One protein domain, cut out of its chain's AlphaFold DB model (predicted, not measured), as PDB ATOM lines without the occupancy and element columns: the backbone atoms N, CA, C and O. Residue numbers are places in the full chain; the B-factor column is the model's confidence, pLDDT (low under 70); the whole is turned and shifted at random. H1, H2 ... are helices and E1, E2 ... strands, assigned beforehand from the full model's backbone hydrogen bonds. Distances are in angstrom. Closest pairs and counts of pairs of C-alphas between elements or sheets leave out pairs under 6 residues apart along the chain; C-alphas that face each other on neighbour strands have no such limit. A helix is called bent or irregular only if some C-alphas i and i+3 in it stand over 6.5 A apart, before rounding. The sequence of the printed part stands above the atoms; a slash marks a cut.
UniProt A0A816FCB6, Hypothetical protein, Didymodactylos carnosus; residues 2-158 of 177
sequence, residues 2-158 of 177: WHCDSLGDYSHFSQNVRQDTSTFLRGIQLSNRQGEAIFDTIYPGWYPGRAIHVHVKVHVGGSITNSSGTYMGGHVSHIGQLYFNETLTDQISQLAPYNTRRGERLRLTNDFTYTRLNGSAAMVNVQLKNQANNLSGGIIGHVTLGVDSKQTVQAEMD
ATOM      1  N   TRP A   2     155.798 203.740 135.387       96.81
ATOM      2  CA  TRP A   2     156.284 205.105 135.157       96.81
ATOM      3  C   TRP A   2     156.858 205.715 136.440       96.81
ATOM      4  O   TRP A   2     156.432 205.351 137.535       96.81
ATOM      5  N   HIS A   3     157.809 206.636 136.320       97.75
ATOM      6  CA  HIS A   3     158.355 207.389 137.452       97.75
ATOM      7  C   HIS A   3     158.996 208.703 136.989       97.75
ATOM      8  O   HIS A   3     159.128 208.942 135.788       97.75
ATOM      9  N   CYS A   4     159.355 209.564 137.941       95.44
ATOM     10  CA  CYS A   4     160.113 210.778 137.661       95.44
ATOM     11  C   CYS A   4     161.583 210.472 137.359       95.44
ATOM     12  O   CYS A   4     162.109 209.418 137.726       95.44
ATOM     13  N   ASP A   5     162.258 211.421 136.724       95.69
ATOM     14  CA  ASP A   5     163.704 211.390 136.567       95.69
ATOM     15  C   ASP A   5     164.452 211.571 137.899       95.69
ATOM     16  O   ASP A   5     163.857 211.681 138.976       95.69
ATOM     17  N   SER A   6     165.782 211.610 137.830       96.12
ATOM     18  CA  SER A   6     166.657 211.780 138.993       96.12
ATOM     19  C   SER A   6     166.451 213.095 139.757       96.12
ATOM     20  O   SER A   6     166.858 213.189 140.914       96.12
ATOM     21  N   LEU A   7     165.838 214.108 139.136       93.19
ATOM     22  CA  LEU A   7     165.587 215.426 139.727       93.19
ATOM     23  C   LEU A   7     164.127 215.613 140.167       93.19
ATOM     24  O   LEU A   7     163.821 216.574 140.878       93.19
ATOM     25  N   GLY A   8     163.252 214.661 139.846       93.44
ATOM     26  CA  GLY A   8     161.855 214.660 140.262       93.44
ATOM     27  C   GLY A   8     160.874 215.127 139.190       93.44
ATOM     28  O   GLY A   8     159.700 215.305 139.517       93.44
ATOM     29  N   ASP A   9     161.309 215.284 137.942       91.25
ATOM     30  CA  ASP A   9     160.441 215.694 136.841       91.25
ATOM     31  C   ASP A   9     159.808 214.485 136.143       91.25
ATOM     32  O   ASP A   9     160.442 213.457 135.898       91.25
ATOM     33  N   TYR A  10     158.521 214.605 135.819       91.12
ATOM     34  CA  TYR A  10     157.804 213.624 135.008       91.12
ATOM     35  C   TYR A  10     157.708 214.106 133.569       91.12
ATOM     36  O   TYR A  10     157.301 215.241 133.311       91.12
ATOM     37  N   SER A  11     157.955 213.192 132.636       88.12
ATOM     38  CA  SER A  11     157.633 213.399 131.228       88.12
ATOM     39  C   SER A  11     156.140 213.719 131.058       88.12
ATOM     40  O   SER A  11     155.304 213.178 131.794       88.12
ATOM     41  N   HIS A  12     155.805 214.616 130.130       79.81
ATOM     42  CA  HIS A  12     154.503 215.293 129.961       79.81
ATOM     43  C   HIS A  12     154.112 216.332 131.027       79.81
ATOM     44  O   HIS A  12     153.129 217.052 130.843       79.81
ATOM     45  N   PHE A  13     154.849 216.441 132.133       70.62
ATOM     46  CA  PHE A  13     154.517 217.336 133.247       70.62
ATOM     47  C   PHE A  13     155.708 218.186 133.702       70.62
ATOM     48  O   PHE A  13     155.717 218.656 134.842       70.62
ATOM     49  N   SER A  14     156.704 218.406 132.833       62.97
ATOM     50  CA  SER A  14     157.830 219.269 133.192       62.97
ATOM     51  C   SER A  14     157.314 220.669 133.548       62.97
ATOM     52  O   SER A  14     156.539 221.276 132.801       62.97
ATOM     53  N   GLN A  15     157.732 221.187 134.705       58.94
ATOM     54  CA  GLN A  15     157.231 222.473 135.206       58.94
ATOM     55  C   GLN A  15     157.607 223.656 134.299       58.94
ATOM     56  O   GLN A  15     156.996 224.721 134.386       58.94
ATOM     57  N   ASN A  16     158.578 223.456 133.403       56.06
ATOM     58  CA  ASN A  16     159.195 224.501 132.595       56.06
ATOM     59  C   ASN A  16     158.783 224.476 131.115       56.06
ATOM     60  O   ASN A  16     159.084 225.425 130.396       56.06
ATOM     61  N   VAL A  17     158.075 223.439 130.648       58.62
ATOM     62  CA  VAL A  17     157.667 223.319 129.240       58.62
ATOM     63  C   VAL A  17     156.173 223.034 129.152       58.62
ATOM     64  O   VAL A  17     155.711 221.901 129.300       58.62
ATOM     65  N   ARG A  18     155.392 224.081 128.867       52.59
ATOM     66  CA  ARG A  18     154.012 223.913 128.402       52.59
ATOM     67  C   ARG A  18     154.089 223.156 127.073       52.59
ATOM     68  O   ARG A  18     154.573 223.738 126.114       52.59
ATOM     69  N   GLN A  19     153.593 221.916 127.032       65.75
ATOM     70  CA  GLN A  19     153.633 220.978 125.888       65.75
ATOM     71  C   GLN A  19     154.860 220.050 125.805       65.75
ATOM     72  O   GLN A  19     155.272 219.671 124.713       65.75
ATOM     73  N   ASP A  20     155.418 219.620 126.937       69.94
ATOM     74  CA  ASP A  20     156.279 218.434 126.921       69.94
ATOM     75  C   ASP A  20     155.491 217.210 126.399       69.94
ATOM     76  O   ASP A  20     154.485 216.814 126.984       69.94
ATOM     77  N   THR A  21     155.924 216.639 125.275       80.56
ATOM     78  CA  THR A  21     155.366 215.417 124.666       80.56
ATOM     79  C   THR A  21     156.293 214.213 124.836       80.56
ATOM     80  O   THR A  21     156.032 213.137 124.293       80.56
ATOM     81  N   SER A  22     157.391 214.371 125.583       85.94
ATOM     82  CA  SER A  22     158.345 213.296 125.827       85.94
ATOM     83  C   SER A  22     157.708 212.168 126.632       85.94
ATOM     84  O   SER A  22     156.801 212.369 127.434       85.94
ATOM     85  N   THR A  23     158.196 210.950 126.453       88.88
ATOM     86  CA  THR A  23     157.690 209.760 127.154       88.88
ATOM     87  C   THR A  23     158.779 209.076 127.973       88.88
ATOM     88  O   THR A  23     158.660 207.892 128.286       88.88
ATOM     89  N   PHE A  24     159.840 209.804 128.343       93.06
ATOM     90  CA  PHE A  24     160.934 209.228 129.122       93.06
ATOM     91  C   PHE A  24     160.413 208.592 130.416       93.06
ATOM     92  O   PHE A  24     159.449 209.079 131.020       93.06
ATOM     93  N   LEU A  25     161.064 207.499 130.824       96.56
ATOM     94  CA  LEU A  25     160.782 206.768 132.066       96.56
ATOM     95  C   LEU A  25     159.325 206.286 132.181       96.56
ATOM     96  O   LEU A  25     158.762 206.169 133.271       96.56
ATOM     97  N   ARG A  26     158.713 205.978 131.030       94.81
ATOM     98  CA  ARG A  26     157.425 205.291 130.893       94.81
ATOM     99  C   ARG A  26     157.638 204.048 130.040       94.81
ATOM    100  O   ARG A  26     158.272 204.116 128.994       94.81
ATOM    101  N   GLY A  27     157.093 202.916 130.475       91.31
ATOM    102  CA  GLY A  27     157.262 201.653 129.760       91.31
ATOM    103  C   GLY A  27     156.115 200.682 129.988       91.31
ATOM    104  O   GLY A  27     155.527 200.632 131.075       91.31
ATOM    105  N   ILE A  28     155.821 199.888 128.963       90.88
ATOM    106  CA  ILE A  28     154.864 198.780 128.989       90.88
ATOM    107  C   ILE A  28     155.619 197.531 128.544       90.88
ATOM    108  O   ILE A  28     156.388 197.591 127.591       90.88
ATOM    109  N   GLN A  29     155.401 196.421 129.241       91.88
ATOM    110  CA  GLN A  29     155.919 195.110 128.870       91.88
ATOM    111  C   GLN A  29     154.802 194.089 129.027       91.88
ATOM    112  O   GLN A  29     154.032 194.163 129.989       91.88
ATOM    113  N   LEU A  30     154.724 193.144 128.093       91.88
ATOM    114  CA  LEU A  30     153.949 191.926 128.304       91.88
ATOM    115  C   LEU A  30     154.749 191.009 129.222       91.88
ATOM    116  O   LEU A  30     155.957 190.850 129.039       91.88
ATOM    117  N   SER A  31     154.078 190.401 130.196       93.69
ATOM    118  CA  SER A  31     154.705 189.356 130.989       93.69
ATOM    119  C   SER A  31     154.977 188.123 130.127       93.69
ATOM    120  O   SER A  31     154.192 187.772 129.239       93.69
ATOM    121  N   ASN A  32     156.099 187.457 130.384       93.94
ATOM    122  CA  ASN A  32     156.404 186.173 129.764       93.94
ATOM    123  C   ASN A  32     155.532 185.046 130.367       93.94
ATOM    124  O   ASN A  32     154.663 185.272 131.211       93.94
ATOM    125  N   ARG A  33     155.774 183.796 129.951       95.25
ATOM    126  CA  ARG A  33     155.015 182.623 130.428       95.25
ATOM    127  C   ARG A  33     155.178 182.358 131.930       95.25
ATOM    128  O   ARG A  33     154.346 181.666 132.506       95.25
ATOM    129  N   GLN A  34     156.229 182.892 132.541       96.38
ATOM    130  CA  GLN A  34     156.529 182.806 133.967       96.38
ATOM    131  C   GLN A  34     155.926 183.981 134.760       96.38
ATOM    132  O   GLN A  34     156.042 184.013 135.980       96.38
ATOM    133  N   GLY A  35     155.255 184.929 134.094       94.38
ATOM    134  CA  GLY A  35     154.690 186.121 134.728       94.38
ATOM    135  C   GLY A  35     155.690 187.269 134.902       94.38
ATOM    136  O   GLY A  35     155.379 188.248 135.574       94.38
ATOM    137  N   GLU A  36     156.872 187.182 134.293       96.81
ATOM    138  CA  GLU A  36     157.953 188.148 134.487       96.81
ATOM    139  C   GLU A  36     157.899 189.267 133.444       96.81
ATOM    140  O   GLU A  36     157.686 189.020 132.256       96.81
ATOM    141  N   ALA A  37     158.154 190.497 133.887       96.25
ATOM    142  CA  ALA A  37     158.339 191.667 133.036       96.25
ATOM    143  C   ALA A  37     159.588 192.428 133.498       96.25
ATOM    144  O   ALA A  37     159.725 192.733 134.682       96.25
ATOM    145  N   ILE A  38     160.489 192.736 132.563       97.12
ATOM    146  CA  ILE A  38     161.788 193.358 132.852       97.12
ATOM    147  C   ILE A  38     161.833 194.754 132.232       97.12
ATOM    148  O   ILE A  38     161.476 194.949 131.066       97.12
ATOM    149  N   PHE A  39     162.283 195.722 133.026       97.38
ATOM    150  CA  PHE A  39     162.464 197.109 132.619       97.38
ATOM    151  C   PHE A  39     163.882 197.554 132.957       97.38
ATOM    152  O   PHE A  39     164.279 197.491 134.120       97.38
ATOM    153  N   ASP A  40     164.599 198.068 131.963       97.25
ATOM    154  CA  ASP A  40     165.816 198.837 132.196       97.25
ATOM    155  C   ASP A  40     165.430 200.295 132.439       97.25
ATOM    156  O   ASP A  40     164.769 200.930 131.615       97.25
ATOM    157  N   THR A  41     165.803 200.823 133.600       97.44
ATOM    158  CA  THR A  41     165.514 202.206 133.978       97.44
ATOM    159  C   THR A  41     166.556 202.743 134.958       97.44
ATOM    160  O   THR A  41     167.443 202.015 135.408       97.44
ATOM    161  N   ILE A  42     166.462 204.030 135.285       97.31
ATOM    162  CA  ILE A  42     167.243 204.656 136.354       97.31
ATOM    163  C   ILE A  42     166.536 204.515 137.705       97.31
ATOM    164  O   ILE A  42     165.329 204.277 137.774       97.31
ATOM    165  N   TYR A  43     167.273 204.739 138.792       97.56
ATOM    166  CA  TYR A  43     166.646 204.936 140.094       97.56
ATOM    167  C   TYR A  43     165.797 206.225 140.075       97.56
ATOM    168  O   TYR A  43     166.269 207.250 139.580       97.56
ATOM    169  N   PRO A  44     164.549 206.219 140.568       97.75
ATOM    170  CA  PRO A  44     163.729 207.427 140.562       97.75
ATOM    171  C   PRO A  44     164.274 208.495 141.517       97.75
ATOM    172  O   PRO A  44     164.742 208.187 142.613       97.75
ATOM    173  N   GLY A  45     164.185 209.763 141.117       96.69
ATOM    174  CA  GLY A  45     164.407 210.902 142.005       96.69
ATOM    175  C   GLY A  45     163.199 211.178 142.902       96.69
ATOM    176  O   GLY A  45     162.317 210.337 143.088       96.69
ATOM    177  N   TRP A  46     163.132 212.387 143.462       94.69
ATOM    178  CA  TRP A  46     162.032 212.802 144.335       94.69
ATOM    179  C   TRP A  46     161.511 214.200 143.998       94.69
ATOM    180  O   TRP A  46     162.234 215.077 143.520       94.69
ATOM    181  N   TYR A  47     160.237 214.416 144.313       92.06
ATOM    182  CA  TYR A  47     159.552 215.697 144.197       92.06
ATOM    183  C   TYR A  47     158.810 216.018 145.503       92.06
ATOM    184  O   TYR A  47     158.520 215.107 146.286       92.06
ATOM    185  N   PRO A  48     158.533 217.304 145.795       91.31
ATOM    186  CA  PRO A  48     158.003 217.702 147.090       91.31
ATOM    187  C   PRO A  48     156.705 216.978 147.452       91.31
ATOM    188  O   PRO A  48     155.781 216.873 146.647       91.31
ATOM    189  N   GLY A  49     156.632 216.520 148.702       91.75
ATOM    190  CA  GLY A  49     155.435 215.905 149.269       91.75
ATOM    191  C   GLY A  49     155.285 214.408 149.019       91.75
ATOM    192  O   GLY A  49     154.287 213.860 149.480       91.75
ATOM    193  N   ARG A  50     156.240 213.745 148.348       95.69
ATOM    194  CA  ARG A  50     156.208 212.298 148.103       95.69
ATOM    195  C   ARG A  50     157.552 211.623 148.399       95.69
ATOM    196  O   ARG A  50     158.606 212.207 148.149       95.69
ATOM    197  N   ALA A  51     157.515 210.397 148.914       97.12
ATOM    198  CA  ALA A  51     158.687 209.523 148.981       97.12
ATOM    199  C   ALA A  51     159.062 209.017 147.580       97.12
ATOM    200  O   ALA A  51     158.248 209.075 146.658       97.12
ATOM    201  N   ILE A  52     160.287 208.518 147.405       98.06
ATOM    202  CA  ILE A  52     160.739 207.944 146.128       98.06
ATOM    203  C   ILE A  52     159.923 206.693 145.798       98.06
ATOM    204  O   ILE A  52     159.774 205.811 146.645       98.06
ATOM    205  N   HIS A  53     159.400 206.615 144.574       98.44
ATOM    206  CA  HIS A  53     158.576 205.493 144.137       98.44
ATOM    207  C   HIS A  53     158.598 205.281 142.621       98.44
ATOM    208  O   HIS A  53     158.845 206.207 141.848       98.44
ATOM    209  N   VAL A  54     158.260 204.059 142.205       98.56
ATOM    210  CA  VAL A  54     157.872 203.732 140.827       98.56
ATOM    211  C   VAL A  54     156.392 203.401 140.800       98.56
ATOM    212  O   VAL A  54     155.923 202.562 141.562       98.56
ATOM    213  N   HIS A  55     155.634 204.018 139.906       97.81
ATOM    214  CA  HIS A  55     154.256 203.613 139.691       97.81
ATOM    215  C   HIS A  55     154.164 202.349 138.834       97.81
ATOM    216  O   HIS A  55     154.855 202.195 137.818       97.81
ATOM    217  N   VAL A  56     153.216 201.484 139.186       96.62
ATOM    218  CA  VAL A  56     152.882 200.275 138.434       96.62
ATOM    219  C   VAL A  56     151.387 200.229 138.137       96.62
ATOM    220  O   VAL A  56     150.550 200.613 138.950       96.62
ATOM    221  N   LYS A  57     151.057 199.764 136.933       94.75
ATOM    222  CA  LYS A  57     149.696 199.473 136.495       94.75
ATOM    223  C   LYS A  57     149.731 198.151 135.743       94.75
ATOM    224  O   LYS A  57     150.579 197.986 134.865       94.75
ATOM    225  N   VAL A  58     148.839 197.236 136.104       95.12
ATOM    226  CA  VAL A  58     148.725 195.909 135.491       95.12
ATOM    227  C   VAL A  58     147.438 195.855 134.688       95.12
ATOM    228  O   VAL A  58     146.353 196.102 135.219       95.12
ATOM    229  N   HIS A  59     147.576 195.529 133.407       93.94
ATOM    230  CA  HIS A  59     146.457 195.260 132.520       93.94
ATOM    231  C   HIS A  59     146.365 193.758 132.251       93.94
ATOM    232  O   HIS A  59     147.390 193.101 132.079       93.94
ATOM    233  N   VAL A  60     145.144 193.227 132.194       93.94
ATOM    234  CA  VAL A  60     144.879 191.805 131.936       93.94
ATOM    235  C   VAL A  60     143.921 191.660 130.757       93.94
ATOM    236  O   VAL A  60     142.943 192.401 130.647       93.94
ATOM    237  N   GLY A  61     144.198 190.687 129.883       90.88
ATOM    238  CA  GLY A  61     143.303 190.293 128.788       90.88
ATOM    239  C   GLY A  61     143.318 191.211 127.563       90.88
ATOM    240  O   GLY A  61     142.384 191.158 126.769       90.88
ATOM    241  N   GLY A  62     144.330 192.069 127.413       88.00
ATOM    242  CA  GLY A  62     144.572 192.814 126.176       88.00
ATOM    243  C   GLY A  62     145.736 192.242 125.371       88.00
ATOM    244  O   GLY A  62     146.401 191.292 125.785       88.00
ATOM    245  N   SER A  63     145.980 192.831 124.207       83.38
ATOM    246  CA  SER A  63     146.993 192.377 123.252       83.38
ATOM    247  C   SER A  63     147.694 193.552 122.586       83.38
ATOM    248  O   SER A  63     147.083 194.601 122.372       83.38
ATOM    249  N   ILE A  64     148.957 193.361 122.206       81.00
ATOM    250  CA  ILE A  64     149.676 194.303 121.347       81.00
ATOM    251  C   ILE A  64     149.286 194.027 119.895       81.00
ATOM    252  O   ILE A  64     149.385 192.893 119.430       81.00
ATOM    253  N   THR A  65     148.837 195.054 119.176       78.12
ATOM    254  CA  THR A  65     148.556 194.931 117.745       78.12
ATOM    255  C   THR A  65     149.862 194.944 116.950       78.12
ATOM    256  O   THR A  65     150.708 195.829 117.111       78.12
ATOM    257  N   ASN A  66     150.022 193.959 116.063       65.44
ATOM    258  CA  ASN A  66     151.260 193.732 115.308       65.44
ATOM    259  C   ASN A  66     151.675 194.919 114.420       65.44
ATOM    260  O   ASN A  66     152.848 195.055 114.092       65.44
ATOM    261  N   SER A  67     150.733 195.783 114.040       65.06
ATOM    262  CA  SER A  67     150.977 196.874 113.089       65.06
ATOM    263  C   SER A  67     151.476 198.170 113.735       65.06
ATOM    264  O   SER A  67     151.976 199.041 113.030       65.06
ATOM    265  N   SER A  68     151.304 198.343 115.049       66.56
ATOM    266  CA  SER A  68     151.550 199.638 115.710       66.56
ATOM    267  C   SER A  68     152.285 199.528 117.043       66.56
ATOM    268  O   SER A  68     152.660 200.550 117.608       66.56
ATOM    269  N   GLY A  69     152.461 198.316 117.585       74.25
ATOM    270  CA  GLY A  69     152.965 198.147 118.952       74.25
ATOM    271  C   GLY A  69     151.979 198.651 120.016       74.25
ATOM    272  O   GLY A  69     152.334 198.772 121.187       74.25
ATOM    273  N   THR A  70     150.734 198.938 119.628       81.19
ATOM    274  CA  THR A  70     149.716 199.517 120.505       81.19
ATOM    275  C   THR A  70     149.043 198.421 121.312       81.19
ATOM    276  O   THR A  70     148.484 197.477 120.752       81.19
ATOM    277  N   TYR A  71     149.048 198.563 122.636       82.75
ATOM    278  CA  TYR A  71     148.254 197.715 123.519       82.75
ATOM    279  C   TYR A  71     146.772 198.098 123.428       82.75
ATOM    280  O   TYR A  71     146.417 199.266 123.601       82.75
ATOM    281  N   MET A  72     145.899 197.122 123.180       83.19
ATOM    282  CA  MET A  72     144.453 197.321 123.083       83.19
ATOM    283  C   MET A  72     143.678 196.257 123.865       83.19
ATOM    284  O   MET A  72     144.122 195.116 124.006       83.19
ATOM    285  N   GLY A  73     142.486 196.636 124.331       87.56
ATOM    286  CA  GLY A  73     141.581 195.757 125.070       87.56
ATOM    287  C   GLY A  73     141.993 195.518 126.526       87.56
ATOM    288  O   GLY A  73     142.796 196.254 127.106       87.56
ATOM    289  N   GLY A  74     141.414 194.473 127.114       91.12
ATOM    290  CA  GLY A  74     141.614 194.116 128.514       91.12
ATOM    291  C   GLY A  74     141.015 195.114 129.508       91.12
ATOM    292  O   GLY A  74     140.229 195.993 129.158       91.12
ATOM    293  N   HIS A  75     141.403 194.965 130.770       92.12
ATOM    294  CA  HIS A  75     141.012 195.853 131.863       92.12
ATOM    295  C   HIS A  75     142.200 196.119 132.794       92.12
ATOM    296  O   HIS A  75     143.201 195.398 132.764       92.12
ATOM    297  N   VAL A  76     142.106 197.172 133.609       94.00
ATOM    298  CA  VAL A  76     143.108 197.474 134.639       94.00
ATOM    299  C   VAL A  76     142.791 196.649 135.880       94.00
ATOM    300  O   VAL A  76     141.787 196.906 136.540       94.00
ATOM    301  N   SER A  77     143.652 195.687 136.196       95.31
ATOM    302  CA  SER A  77     143.491 194.800 137.355       95.31
ATOM    303  C   SER A  77     144.123 195.373 138.622       95.31
ATOM    304  O   SER A  77     143.597 195.200 139.721       95.31
ATOM    305  N   HIS A  78     145.208 196.136 138.479       94.62
ATOM    306  CA  HIS A  78     145.917 196.700 139.621       94.62
ATOM    307  C   HIS A  78     146.566 198.046 139.288       94.62
ATOM    308  O   HIS A  78     147.114 198.231 138.199       94.62
ATOM    309  N   ILE A  79     146.547 198.968 140.252       94.50
ATOM    310  CA  ILE A  79     147.344 200.197 140.263       94.50
ATOM    311  C   ILE A  79     148.039 200.265 141.618       94.50
ATOM    312  O   ILE A  79     147.387 200.138 142.652       94.50
ATOM    313  N   GLY A  80     149.347 200.496 141.608       94.62
ATOM    314  CA  GLY A  80     150.146 200.535 142.824       94.62
ATOM    315  C   GLY A  80     151.387 201.405 142.692       94.62
ATOM    316  O   GLY A  80     151.654 202.021 141.654       94.62
ATOM    317  N   GLN A  81     152.153 201.441 143.775       97.31
ATOM    318  CA  GLN A  81     153.450 202.095 143.846       97.31
ATOM    319  C   GLN A  81     154.465 201.156 144.485       97.31
ATOM    320  O   GLN A  81     154.147 200.471 145.452       97.31
ATOM    321  N   LEU A  82     155.668 201.142 143.929       98.38
ATOM    322  CA  LEU A  82     156.808 200.376 144.401       98.38
ATOM    323  C   LEU A  82     157.756 201.318 145.136       98.38
ATOM    324  O   LEU A  82     158.063 202.397 144.620       98.38
ATOM    325  N   TYR A  83     158.222 200.905 146.307       98.56
ATOM    326  CA  TYR A  83     159.055 201.715 147.193       98.56
ATOM    327  C   TYR A  83     160.419 201.073 147.427       98.56
ATOM    328  O   TYR A  83     160.629 199.893 147.159       98.56
ATOM    329  N   PHE A  84     161.355 201.858 147.951       98.38
ATOM    330  CA  PHE A  84     162.740 201.442 148.139       98.38
ATOM    331  C   PHE A  84     163.191 201.684 149.569       98.38
ATOM    332  O   PHE A  84     162.720 202.602 150.234       98.38
ATOM    333  N   ASN A  85     164.123 200.857 150.037       97.56
ATOM    334  CA  ASN A  85     164.675 200.978 151.378       97.56
ATOM    335  C   ASN A  85     165.335 202.359 151.596       97.56
ATOM    336  O   ASN A  85     165.992 202.908 150.706       97.56
ATOM    337  N   GLU A  86     165.161 202.915 152.797       97.69
ATOM    338  CA  GLU A  86     165.689 204.233 153.169       97.69
ATOM    339  C   GLU A  86     167.219 204.286 153.140       97.69
ATOM    340  O   GLU A  86     167.774 205.243 152.611       97.69
ATOM    341  N   THR A  87     167.904 203.245 153.617       96.38
ATOM    342  CA  THR A  87     169.371 203.169 153.605       96.38
ATOM    343  C   THR A  87     169.917 203.204 152.181       96.38
ATOM    344  O   THR A  87     170.827 203.979 151.895       96.38
ATOM    345  N   LEU A  88     169.326 202.425 151.269       95.81
ATOM    346  CA  LEU A  88     169.695 202.459 149.850       95.81
ATOM    347  C   LEU A  88     169.453 203.849 149.253       95.81
ATOM    348  O   LEU A  88     170.294 204.383 148.532       95.81
ATOM    349  N   THR A  89     168.299 204.442 149.560       96.81
ATOM    350  CA  THR A  89     167.937 205.768 149.056       96.81
ATOM    351  C   THR A  89     168.911 206.844 149.535       96.81
ATOM    352  O   THR A  89     169.313 207.701 148.748       96.81
ATOM    353  N   ASP A  90     169.314 206.791 150.803       95.88
ATOM    354  CA  ASP A  90     170.282 207.718 151.385       95.88
ATOM    355  C   ASP A  90     171.641 207.603 150.675       95.88
ATOM    356  O   ASP A  90     172.237 208.624 150.336       95.88
ATOM    357  N   GLN A  91     172.084 206.388 150.335       95.19
ATOM    358  CA  GLN A  91     173.313 206.172 149.564       95.19
ATOM    359  C   GLN A  91     173.207 206.702 148.126       95.19
ATOM    360  O   GLN A  91     174.089 207.427 147.667       95.19
ATOM    361  N   ILE A  92     172.120 206.390 147.411       95.44
ATOM    362  CA  ILE A  92     171.921 206.851 146.027       95.44
ATOM    363  C   ILE A  92     171.829 208.379 145.952       95.44
ATOM    364  O   ILE A  92     172.351 208.973 145.011       95.44
ATOM    365  N   SER A  93     171.242 209.030 146.962       94.50
ATOM    366  CA  SER A  93     171.124 210.494 147.017       94.50
ATOM    367  C   SER A  93     172.470 211.229 147.005       94.50
ATOM    368  O   SER A  93     172.521 212.405 146.650       94.50
ATOM    369  N   GLN A  94     173.563 210.541 147.347       93.94
ATOM    370  CA  GLN A  94     174.918 211.099 147.356       93.94
ATOM    371  C   GLN A  94     175.606 211.011 145.984       93.94
ATOM    372  O   GLN A  94     176.606 211.693 145.749       93.94
ATOM    373  N   LEU A  95     175.072 210.211 145.058       93.94
ATOM    374  CA  LEU A  95     175.632 210.016 143.722       93.94
ATOM    375  C   LEU A  95     175.141 211.095 142.752       93.94
ATOM    376  O   LEU A  95     174.016 211.585 142.852       93.94
ATOM    377  N   ALA A  96     175.970 211.446 141.770       94.19
ATOM    378  CA  ALA A  96     175.524 212.280 140.658       94.19
ATOM    379  C   ALA A  96     174.536 211.498 139.760       94.19
ATOM    380  O   ALA A  96     174.728 210.299 139.556       94.19
ATOM    381  N   PRO A  97     173.497 212.145 139.197       95.06
ATOM    382  CA  PRO A  97     173.126 213.552 139.377       95.06
ATOM    383  C   PRO A  97     172.216 213.814 140.595       95.06
ATOM    384  O   PRO A  97     171.881 214.967 140.854       95.06
ATOM    385  N   TYR A  98     171.804 212.792 141.352       95.88
ATOM    386  CA  TYR A  98     170.864 212.921 142.479       95.88
ATOM    387  C   TYR A  98     171.336 213.916 143.550       95.88
ATOM    388  O   TYR A  98     170.529 214.674 144.085       95.88
ATOM    389  N   ASN A  99     172.645 213.988 143.794       95.62
ATOM    390  CA  ASN A  99     173.263 214.914 144.747       95.62
ATOM    391  C   ASN A  99     173.145 216.405 144.373       95.62
ATOM    392  O   ASN A  99     173.434 217.280 145.191       95.62
ATOM    393  N   THR A 100     172.706 216.716 143.151       96.38
ATOM    394  CA  THR A 100     172.441 218.093 142.709       96.38
ATOM    395  C   THR A 100     171.045 218.574 143.105       96.38
ATOM    396  O   THR A 100     170.791 219.782 143.148       96.38
ATOM    397  N   ARG A 101     170.135 217.649 143.445       92.00
ATOM    398  CA  ARG A 101     168.763 217.969 143.832       92.00
ATOM    399  C   ARG A 101     168.746 218.699 145.177       92.00
ATOM    400  O   ARG A 101     169.272 218.223 146.176       92.00
ATOM    401  N   ARG A 102     168.111 219.872 145.208       88.94
ATOM    402  CA  ARG A 102     167.960 220.704 146.418       88.94
ATOM    403  C   ARG A 102     166.668 220.402 147.171       88.94
ATOM    404  O   ARG A 102     165.704 219.960 146.559       88.94
ATOM    405  N   GLY A 103     166.621 220.734 148.456       87.81
ATOM    406  CA  GLY A 103     165.459 220.525 149.327       87.81
ATOM    407  C   GLY A 103     165.431 219.141 149.976       87.81
ATOM    408  O   GLY A 103     166.283 218.298 149.705       87.81
ATOM    409  N   GLU A 104     164.457 218.924 150.855       88.44
ATOM    410  CA  GLU A 104     164.365 217.693 151.638       88.44
ATOM    411  C   GLU A 104     163.455 216.657 150.981       88.44
ATOM    412  O   GLU A 104     162.292 216.919 150.655       88.44
ATOM    413  N   ARG A 105     163.990 215.443 150.837       92.88
ATOM    414  CA  ARG A 105     163.232 214.262 150.433       92.88
ATOM    415  C   ARG A 105     162.295 213.835 151.562       92.88
ATOM    416  O   ARG A 105     162.712 213.704 152.712       92.88
ATOM    417  N   LEU A 106     161.048 213.514 151.221       96.12
ATOM    418  CA  LEU A 106     160.112 212.928 152.176       96.12
ATOM    419  C   LEU A 106     160.481 211.457 152.448       96.12
ATOM    420  O   LEU A 106     160.660 210.666 151.520       96.12
ATOM    421  N   ARG A 107     160.598 211.093 153.727       97.75
ATOM    422  CA  ARG A 107     160.793 209.706 154.181       97.75
ATOM    423  C   ARG A 107     159.522 208.875 153.959       97.75
ATOM    424  O   ARG A 107     158.423 209.426 154.025       97.75
ATOM    425  N   LEU A 108     159.654 207.559 153.785       98.19
ATOM    426  CA  LEU A 108     158.539 206.620 153.588       98.19
ATOM    427  C   LEU A 108     157.444 206.781 154.651       98.19
ATOM    428  O   LEU A 108     156.274 206.939 154.320       98.19
ATOM    429  N   THR A 109     157.820 206.819 155.932       97.50
ATOM    430  CA  THR A 109     156.873 206.928 157.058       97.50
ATOM    431  C   THR A 109     156.116 208.255 157.100       97.50
ATOM    432  O   THR A 109     155.111 208.355 157.795       97.50
ATOM    433  N   ASN A 110     156.580 209.262 156.358       97.50
ATOM    434  CA  ASN A 110     155.939 210.569 156.256       97.50
ATOM    435  C   ASN A 110     155.128 210.718 154.956       97.50
ATOM    436  O   ASN A 110     154.409 211.705 154.800       97.50
ATOM    437  N   ASP A 111     155.224 209.767 154.019       97.25
ATOM    438  CA  ASP A 111     154.429 209.757 152.793       97.25
ATOM    439  C   ASP A 111     153.031 209.182 153.068       97.25
ATOM    440  O   ASP A 111     152.850 208.047 153.517       97.25
ATOM    441  N   PHE A 112     152.011 209.993 152.784       95.44
ATOM    442  CA  PHE A 112     150.613 209.619 152.992       95.44
ATOM    443  C   PHE A 112     150.197 208.398 152.161       95.44
ATOM    444  O   PHE A 112     149.434 207.565 152.633       95.44
ATOM    445  N   THR A 113     150.692 208.271 150.930       93.94
ATOM    446  CA  THR A 113     150.347 207.147 150.047       93.94
ATOM    447  C   THR A 113     150.988 205.862 150.557       93.94
ATOM    448  O   THR A 113     150.295 204.855 150.683       93.94
ATOM    449  N   TYR A 114     152.268 205.915 150.933       96.75
ATOM    450  CA  TYR A 114     152.984 204.789 151.531       96.75
ATOM    451  C   TYR A 114     152.279 204.295 152.797       96.75
ATOM    452  O   TYR A 114     151.985 203.109 152.931       96.75
ATOM    453  N   THR A 115     151.957 205.204 153.718       97.00
ATOM    454  CA  THR A 115     151.327 204.838 154.995       97.00
ATOM    455  C   THR A 115     149.883 204.365 154.823       97.00
ATOM    456  O   THR A 115     149.475 203.399 155.463       97.00
ATOM    457  N   ARG A 116     149.100 204.995 153.938       95.56
ATOM    458  CA  ARG A 116     147.679 204.668 153.747       95.56
ATOM    459  C   ARG A 116     147.446 203.400 152.930       95.56
ATOM    460  O   ARG A 116     146.452 202.722 153.174       95.56
ATOM    461  N   LEU A 117     148.316 203.101 151.965       93.19
ATOM    462  CA  LEU A 117     148.150 201.987 151.022       93.19
ATOM    463  C   LEU A 117     149.064 200.794 151.329       93.19
ATOM    464  O   LEU A 117     149.324 199.986 150.444       93.19
ATOM    465  N   ASN A 118     149.540 200.673 152.574       94.25
ATOM    466  CA  ASN A 118     150.403 199.573 153.013       94.25
ATOM    467  C   ASN A 118     151.672 199.424 152.146       94.25
ATOM    468  O   ASN A 118     152.030 198.331 151.706       94.25
ATOM    469  N   GLY A 119     152.361 200.536 151.883       95.25
ATOM    470  CA  GLY A 119     153.539 200.580 151.012       95.25
ATOM    471  C   GLY A 119     154.701 199.695 151.478       95.25
ATOM    472  O   GLY A 119     155.524 199.301 150.656       95.25
ATOM    473  N   SER A 120     154.736 199.301 152.756       97.12
ATOM    474  CA  SER A 120     155.694 198.318 153.282       97.12
ATOM    475  C   SER A 120     155.569 196.939 152.625       97.12
ATOM    476  O   SER A 120     156.551 196.203 152.581       97.12
ATOM    477  N   ALA A 121     154.403 196.592 152.071       96.50
ATOM    478  CA  ALA A 121     154.199 195.365 151.298       96.50
ATOM    479  C   ALA A 121     154.648 195.484 149.828       96.50
ATOM    480  O   ALA A 121     154.668 194.486 149.113       96.50
ATOM    481  N   ALA A 122     155.013 196.685 149.369       96.75
ATOM    482  CA  ALA A 122     155.403 196.978 147.989       96.75
ATOM    483  C   ALA A 122     156.870 197.436 147.880       96.75
ATOM    484  O   ALA A 122     157.230 198.248 147.025       96.75
ATOM    485  N   MET A 123     157.722 196.930 148.772       98.19
ATOM    486  CA  MET A 123     159.151 197.233 148.790       98.19
ATOM    487  C   MET A 123     159.893 196.421 147.724       98.19
ATOM    488  O   MET A 123     159.763 195.199 147.653       98.19
ATOM    489  N   VAL A 124     160.709 197.095 146.917       98.38
ATOM    490  CA  VAL A 124     161.601 196.456 145.947       98.38
ATOM    491  C   VAL A 124     162.804 195.874 146.685       98.38
ATOM    492  O   VAL A 124     163.511 196.588 147.399       98.38
ATOM    493  N   ASN A 125     163.060 194.583 146.485       97.31
ATOM    494  CA  ASN A 125     164.290 193.942 146.929       97.31
ATOM    495  C   ASN A 125     165.412 194.289 145.947       97.31
ATOM    496  O   ASN A 125     165.303 193.981 144.761       97.31
ATOM    497  N   VAL A 126     166.473 194.937 146.421       95.81
ATOM    498  CA  VAL A 126     167.538 195.463 145.563       95.81
ATOM    499  C   VAL A 126     168.855 194.756 145.839       95.81
ATOM    500  O   VAL A 126     169.267 194.604 146.986       95.81
ATOM    501  N   GLN A 127     169.535 194.381 144.763       93.75
ATOM    502  CA  GLN A 127     170.891 193.848 144.768       93.75
ATOM    503  C   GLN A 127     171.780 194.700 143.864       93.75
ATOM    504  O   GLN A 127     171.311 195.322 142.910       93.75
ATOM    505  N   LEU A 128     173.078 194.736 144.151       91.81
ATOM    506  CA  LEU A 128     174.034 195.380 143.257       91.81
ATOM    507  C   LEU A 128     174.187 194.553 141.983       91.81
ATOM    508  O   LEU A 128     174.266 193.328 142.031       91.81
ATOM    509  N   LYS A 129     174.259 195.230 140.834       88.88
ATOM    510  CA  LYS A 129     174.450 194.564 139.541       88.88
ATOM    511  C   LYS A 129     175.849 193.957 139.410       88.88
ATOM    512  O   LYS A 129     176.034 192.995 138.672       88.88
ATOM    513  N   ASN A 130     176.832 194.520 140.112       82.12
ATOM    514  CA  ASN A 130     178.196 194.012 140.142       82.12
ATOM    515  C   ASN A 130     178.624 193.616 141.562       82.12
ATOM    516  O   ASN A 130     178.101 194.105 142.561       82.12
ATOM    517  N   GLN A 131     179.618 192.732 141.640       72.12
ATOM    518  CA  GLN A 131     180.207 192.280 142.905       72.12
ATOM    519  C   GLN A 131     181.195 193.298 143.503       72.12
ATOM    520  O   GLN A 131     181.687 193.102 144.608       72.12
ATOM    521  N   ALA A 132     181.466 194.409 142.806       72.19
ATOM    522  CA  ALA A 132     182.422 195.438 143.225       72.19
ATOM    523  C   ALA A 132     181.901 196.342 144.360       72.19
ATOM    524  O   ALA A 132     182.502 197.372 144.656       72.19
ATOM    525  N   ASN A 133     180.768 195.982 144.968       73.62
ATOM    526  CA  ASN A 133     180.091 196.729 146.021       73.62
ATOM    527  C   ASN A 133     179.850 198.219 145.680       73.62
ATOM    528  O   ASN A 133     179.922 199.083 146.552       73.62
ATOM    529  N   ASN A 134     179.603 198.532 144.399       83.06
ATOM    530  CA  ASN A 134     179.506 199.903 143.899       83.06
ATOM    531  C   ASN A 134     178.158 200.171 143.212       83.06
ATOM    532  O   ASN A 134     177.890 199.660 142.123       83.06
ATOM    533  N   LEU A 135     177.355 201.055 143.812       88.19
ATOM    534  CA  LEU A 135     176.043 201.481 143.310       88.19
ATOM    535  C   LEU A 135     176.091 202.131 141.919       88.19
ATOM    536  O   LEU A 135     175.149 201.977 141.144       88.19
ATOM    537  N   SER A 136     177.191 202.797 141.559       84.12
ATOM    538  CA  SER A 136     177.357 203.404 140.230       84.12
ATOM    539  C   SER A 136     177.443 202.364 139.108       84.12
ATOM    540  O   SER A 136     177.239 202.695 137.945       84.12
ATOM    541  N   GLY A 137     177.717 201.097 139.444       86.88
ATOM    542  CA  GLY A 137     177.673 199.973 138.507       86.88
ATOM    543  C   GLY A 137     176.261 199.487 138.168       86.88
ATOM    544  O   GLY A 137     176.108 198.574 137.355       86.88
ATOM    545  N   GLY A 138     175.242 200.087 138.783       91.25
ATOM    546  CA  GLY A 138     173.845 199.727 138.617       91.25
ATOM    547  C   GLY A 138     173.351 198.744 139.671       91.25
ATOM    548  O   GLY A 138     174.110 198.129 140.425       91.25
ATOM    549  N   ILE A 139     172.035 198.587 139.695       94.88
ATOM    550  CA  ILE A 139     171.315 197.721 140.622       94.88
ATOM    551  C   ILE A 139     170.350 196.820 139.856       94.88
ATOM    552  O   ILE A 139     169.946 197.137 138.738       94.88
ATOM    553  N   ILE A 140     169.967 195.716 140.483       96.12
ATOM    554  CA  ILE A 140     168.884 194.842 140.046       96.12
ATOM    555  C   ILE A 140     167.806 194.893 141.126       96.12
ATOM    556  O   ILE A 140     168.079 194.626 142.297       96.12
ATOM    557  N   GLY A 141     166.595 195.286 140.738       96.56
ATOM    558  CA  GLY A 141     165.432 195.333 141.617       96.56
ATOM    559  C   GLY A 141     164.460 194.203 141.300       96.56
ATOM    560  O   GLY A 141     164.085 194.021 140.145       96.56
ATOM    561  N   HIS A 142     164.015 193.484 142.326       97.00
ATOM    562  CA  HIS A 142     163.001 192.441 142.230       97.00
ATOM    563  C   HIS A 142     161.803 192.781 143.114       97.00
ATOM    564  O   HIS A 142     161.950 193.163 144.275       97.00
ATOM    565  N   VAL A 143     160.602 192.597 142.578       96.75
ATOM    566  CA  VAL A 143     159.353 192.677 143.334       96.75
ATOM    567  C   VAL A 143     158.374 191.654 142.779       96.75
ATOM    568  O   VAL A 143     158.260 191.493 141.565       96.75
ATOM    569  N   THR A 144     157.682 190.942 143.665       96.69
ATOM    570  CA  THR A 144     156.599 190.028 143.286       96.69
ATOM    571  C   THR A 144     155.274 190.716 143.564       96.69
ATOM    572  O   THR A 144     155.023 191.141 144.689       96.69
ATOM    573  N   LEU A 145     154.427 190.833 142.540       94.12
ATOM    574  CA  LEU A 145     153.109 191.450 142.648       94.12
ATOM    575  C   LEU A 145     152.028 190.372 142.580       94.12
ATOM    576  O   LEU A 145     151.777 189.805 141.518       94.12
ATOM    577  N   GLY A 146     151.375 190.110 143.710       94.31
ATOM    578  CA  GLY A 146     150.126 189.354 143.729       94.31
ATOM    579  C   GLY A 146     148.982 190.246 143.255       94.31
ATOM    580  O   GLY A 146     148.701 191.264 143.885       94.31
ATOM    581  N   VAL A 147     148.333 189.884 142.149       93.12
ATOM    582  CA  VAL A 147     147.203 190.635 141.580       93.12
ATOM    583  C   VAL A 147     146.004 189.720 141.364       93.12
ATOM    584  O   VAL A 147     146.160 188.575 140.938       93.12
ATOM    585  N   ASP A 148     144.800 190.226 141.633       95.31
ATOM    586  CA  ASP A 148     143.564 189.555 141.232       95.31
ATOM    587  C   ASP A 148     143.272 189.886 139.765       95.31
ATOM    588  O   ASP A 148     142.855 190.995 139.424       95.31
ATOM    589  N   SER A 149     143.492 188.910 138.885       93.81
ATOM    590  CA  SER A 149     143.322 189.060 137.438       93.81
ATOM    591  C   SER A 149     141.872 189.261 136.988       93.81
ATOM    592  O   SER A 149     141.649 189.555 135.813       93.81
ATOM    593  N   LYS A 150     140.895 189.091 137.889       94.62
ATOM    594  CA  LYS A 150     139.468 189.328 137.633       94.62
ATOM    595  C   LYS A 150     138.991 190.672 138.176       94.62
ATOM    596  O   LYS A 150     137.930 191.147 137.768       94.62
ATOM    597  N   GLN A 151     139.732 191.273 139.105       93.38
ATOM    598  CA  GLN A 151     139.385 192.578 139.646       93.38
ATOM    599  C   GLN A 151     139.522 193.640 138.558       93.38
ATOM    600  O   GLN A 151     140.478 193.642 137.798       93.38
ATOM    601  N   THR A 152     138.590 194.589 138.513       93.06
ATOM    602  CA  THR A 152     138.741 195.809 137.716       93.06
ATOM    603  C   THR A 152     138.839 197.007 138.647       93.06
ATOM    604  O   THR A 152     137.961 197.232 139.483       93.06
ATOM    605  N   VAL A 153     139.916 197.780 138.511       86.81
ATOM    606  CA  VAL A 153     140.092 199.033 139.243       86.81
ATOM    607  C   VAL A 153     139.048 200.036 138.754       86.81
ATOM    608  O   VAL A 153     138.933 200.303 137.559       86.81
ATOM    609  N   GLN A 154     138.282 200.594 139.690       75.19
ATOM    610  CA  GLN A 154     137.281 201.618 139.396       75.19
ATOM    611  C   GLN A 154     137.967 202.892 138.877       75.19
ATOM    612  O   GLN A 154     139.008 203.300 139.395       75.19
ATOM    613  N   ALA A 155     137.373 203.538 137.869       55.47
ATOM    614  CA  ALA A 155     137.969 204.671 137.147       55.47
ATOM    615  C   ALA A 155     138.349 205.871 138.042       55.47
ATOM    616  O   ALA A 155     139.218 206.662 137.679       55.47
ATOM    617  N   GLU A 156     137.738 205.998 139.221       48.22
ATOM    618  CA  GLU A 156     138.043 207.047 140.203       48.22
ATOM    619  C   GLU A 156     139.407 206.871 140.888       48.22
ATOM    620  O   GLU A 156     139.918 207.822 141.470       48.22
ATOM    621  N   MET A 157     140.036 205.696 140.785       48.75
ATOM    622  CA  MET A 157     141.387 205.433 141.301       48.75
ATOM    623  C   MET A 157     142.485 205.601 140.232       48.75
ATOM    624  O   MET A 157     143.670 205.443 140.530       48.75
ATOM    625  N   ASP A 158     142.127 205.955 138.989       46.72
ATOM    626  CA  ASP A 158     143.061 206.149 137.869       46.72
ATOM    627  C   ASP A 158     143.655 207.571 137.828       46.72
ATOM    628  O   ASP A 158     143.599 208.287 136.825       46.72
TER     629      ASP A 158
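What this domain is: This is residues 2 to 158 of the 177 residues of the protein "Hypothetical protein" of Didymodactylos carnosus (UniProt A0A816FCB6). With little regular structure, this is mainly loops around a long, bent hairpin, E1 and E2; a small hairpin, E3 and E4, and short helices H1, H2 and H3 gather towards its end at residues 53 and 83. The 157 printed residues, 49 in named elements, run E1 E2 H1 H2 H3 E3 E4: mixed class, two antiparallel two-stranded sheets, compact, radius of gyration of the C-alphas 16.7 A, spans 43 by 41 by 34 A.

Where its parts are: E1, residues 53 to 64, begins at C-alpha (158.576, 205.493, 144.137) and spans 26.9 A; E2, 71 to 83, spans 26.3 A. H1 is 86 to 92, H2 112 to 116, H3 119 to 122, E3 125 to 128; E4, 139 to 142, ends at (163.001, 192.441, 142.230).

How they stand to each other: E1 bends by 101 degrees at residue 61, E2 by 107 at 74; N 56 and O 80 are 3.0 A apart, within hydrogen-bond range. The closest C-alphas of E2 and H3, Leu 82 and Ala 122, are 5.1 A apart. H2 and E2 are near each other. H1 is apart from E3, only just, at 8.5 A. In E3 and E4, N 127 and O 140 are 2.9 A apart. In H1 and H2 every O i to N i+4 pair is within range; H3 is too short for one.

The domain as a whole: The farthest C-alphas, Ala 132 and Glu 156, are 46.0 A apart. The printed part has no cut; the link H1 to H2 is long, 19 residues. pLDDT is under 70 at 14 to 20, 66 to 68 and 155 to 158.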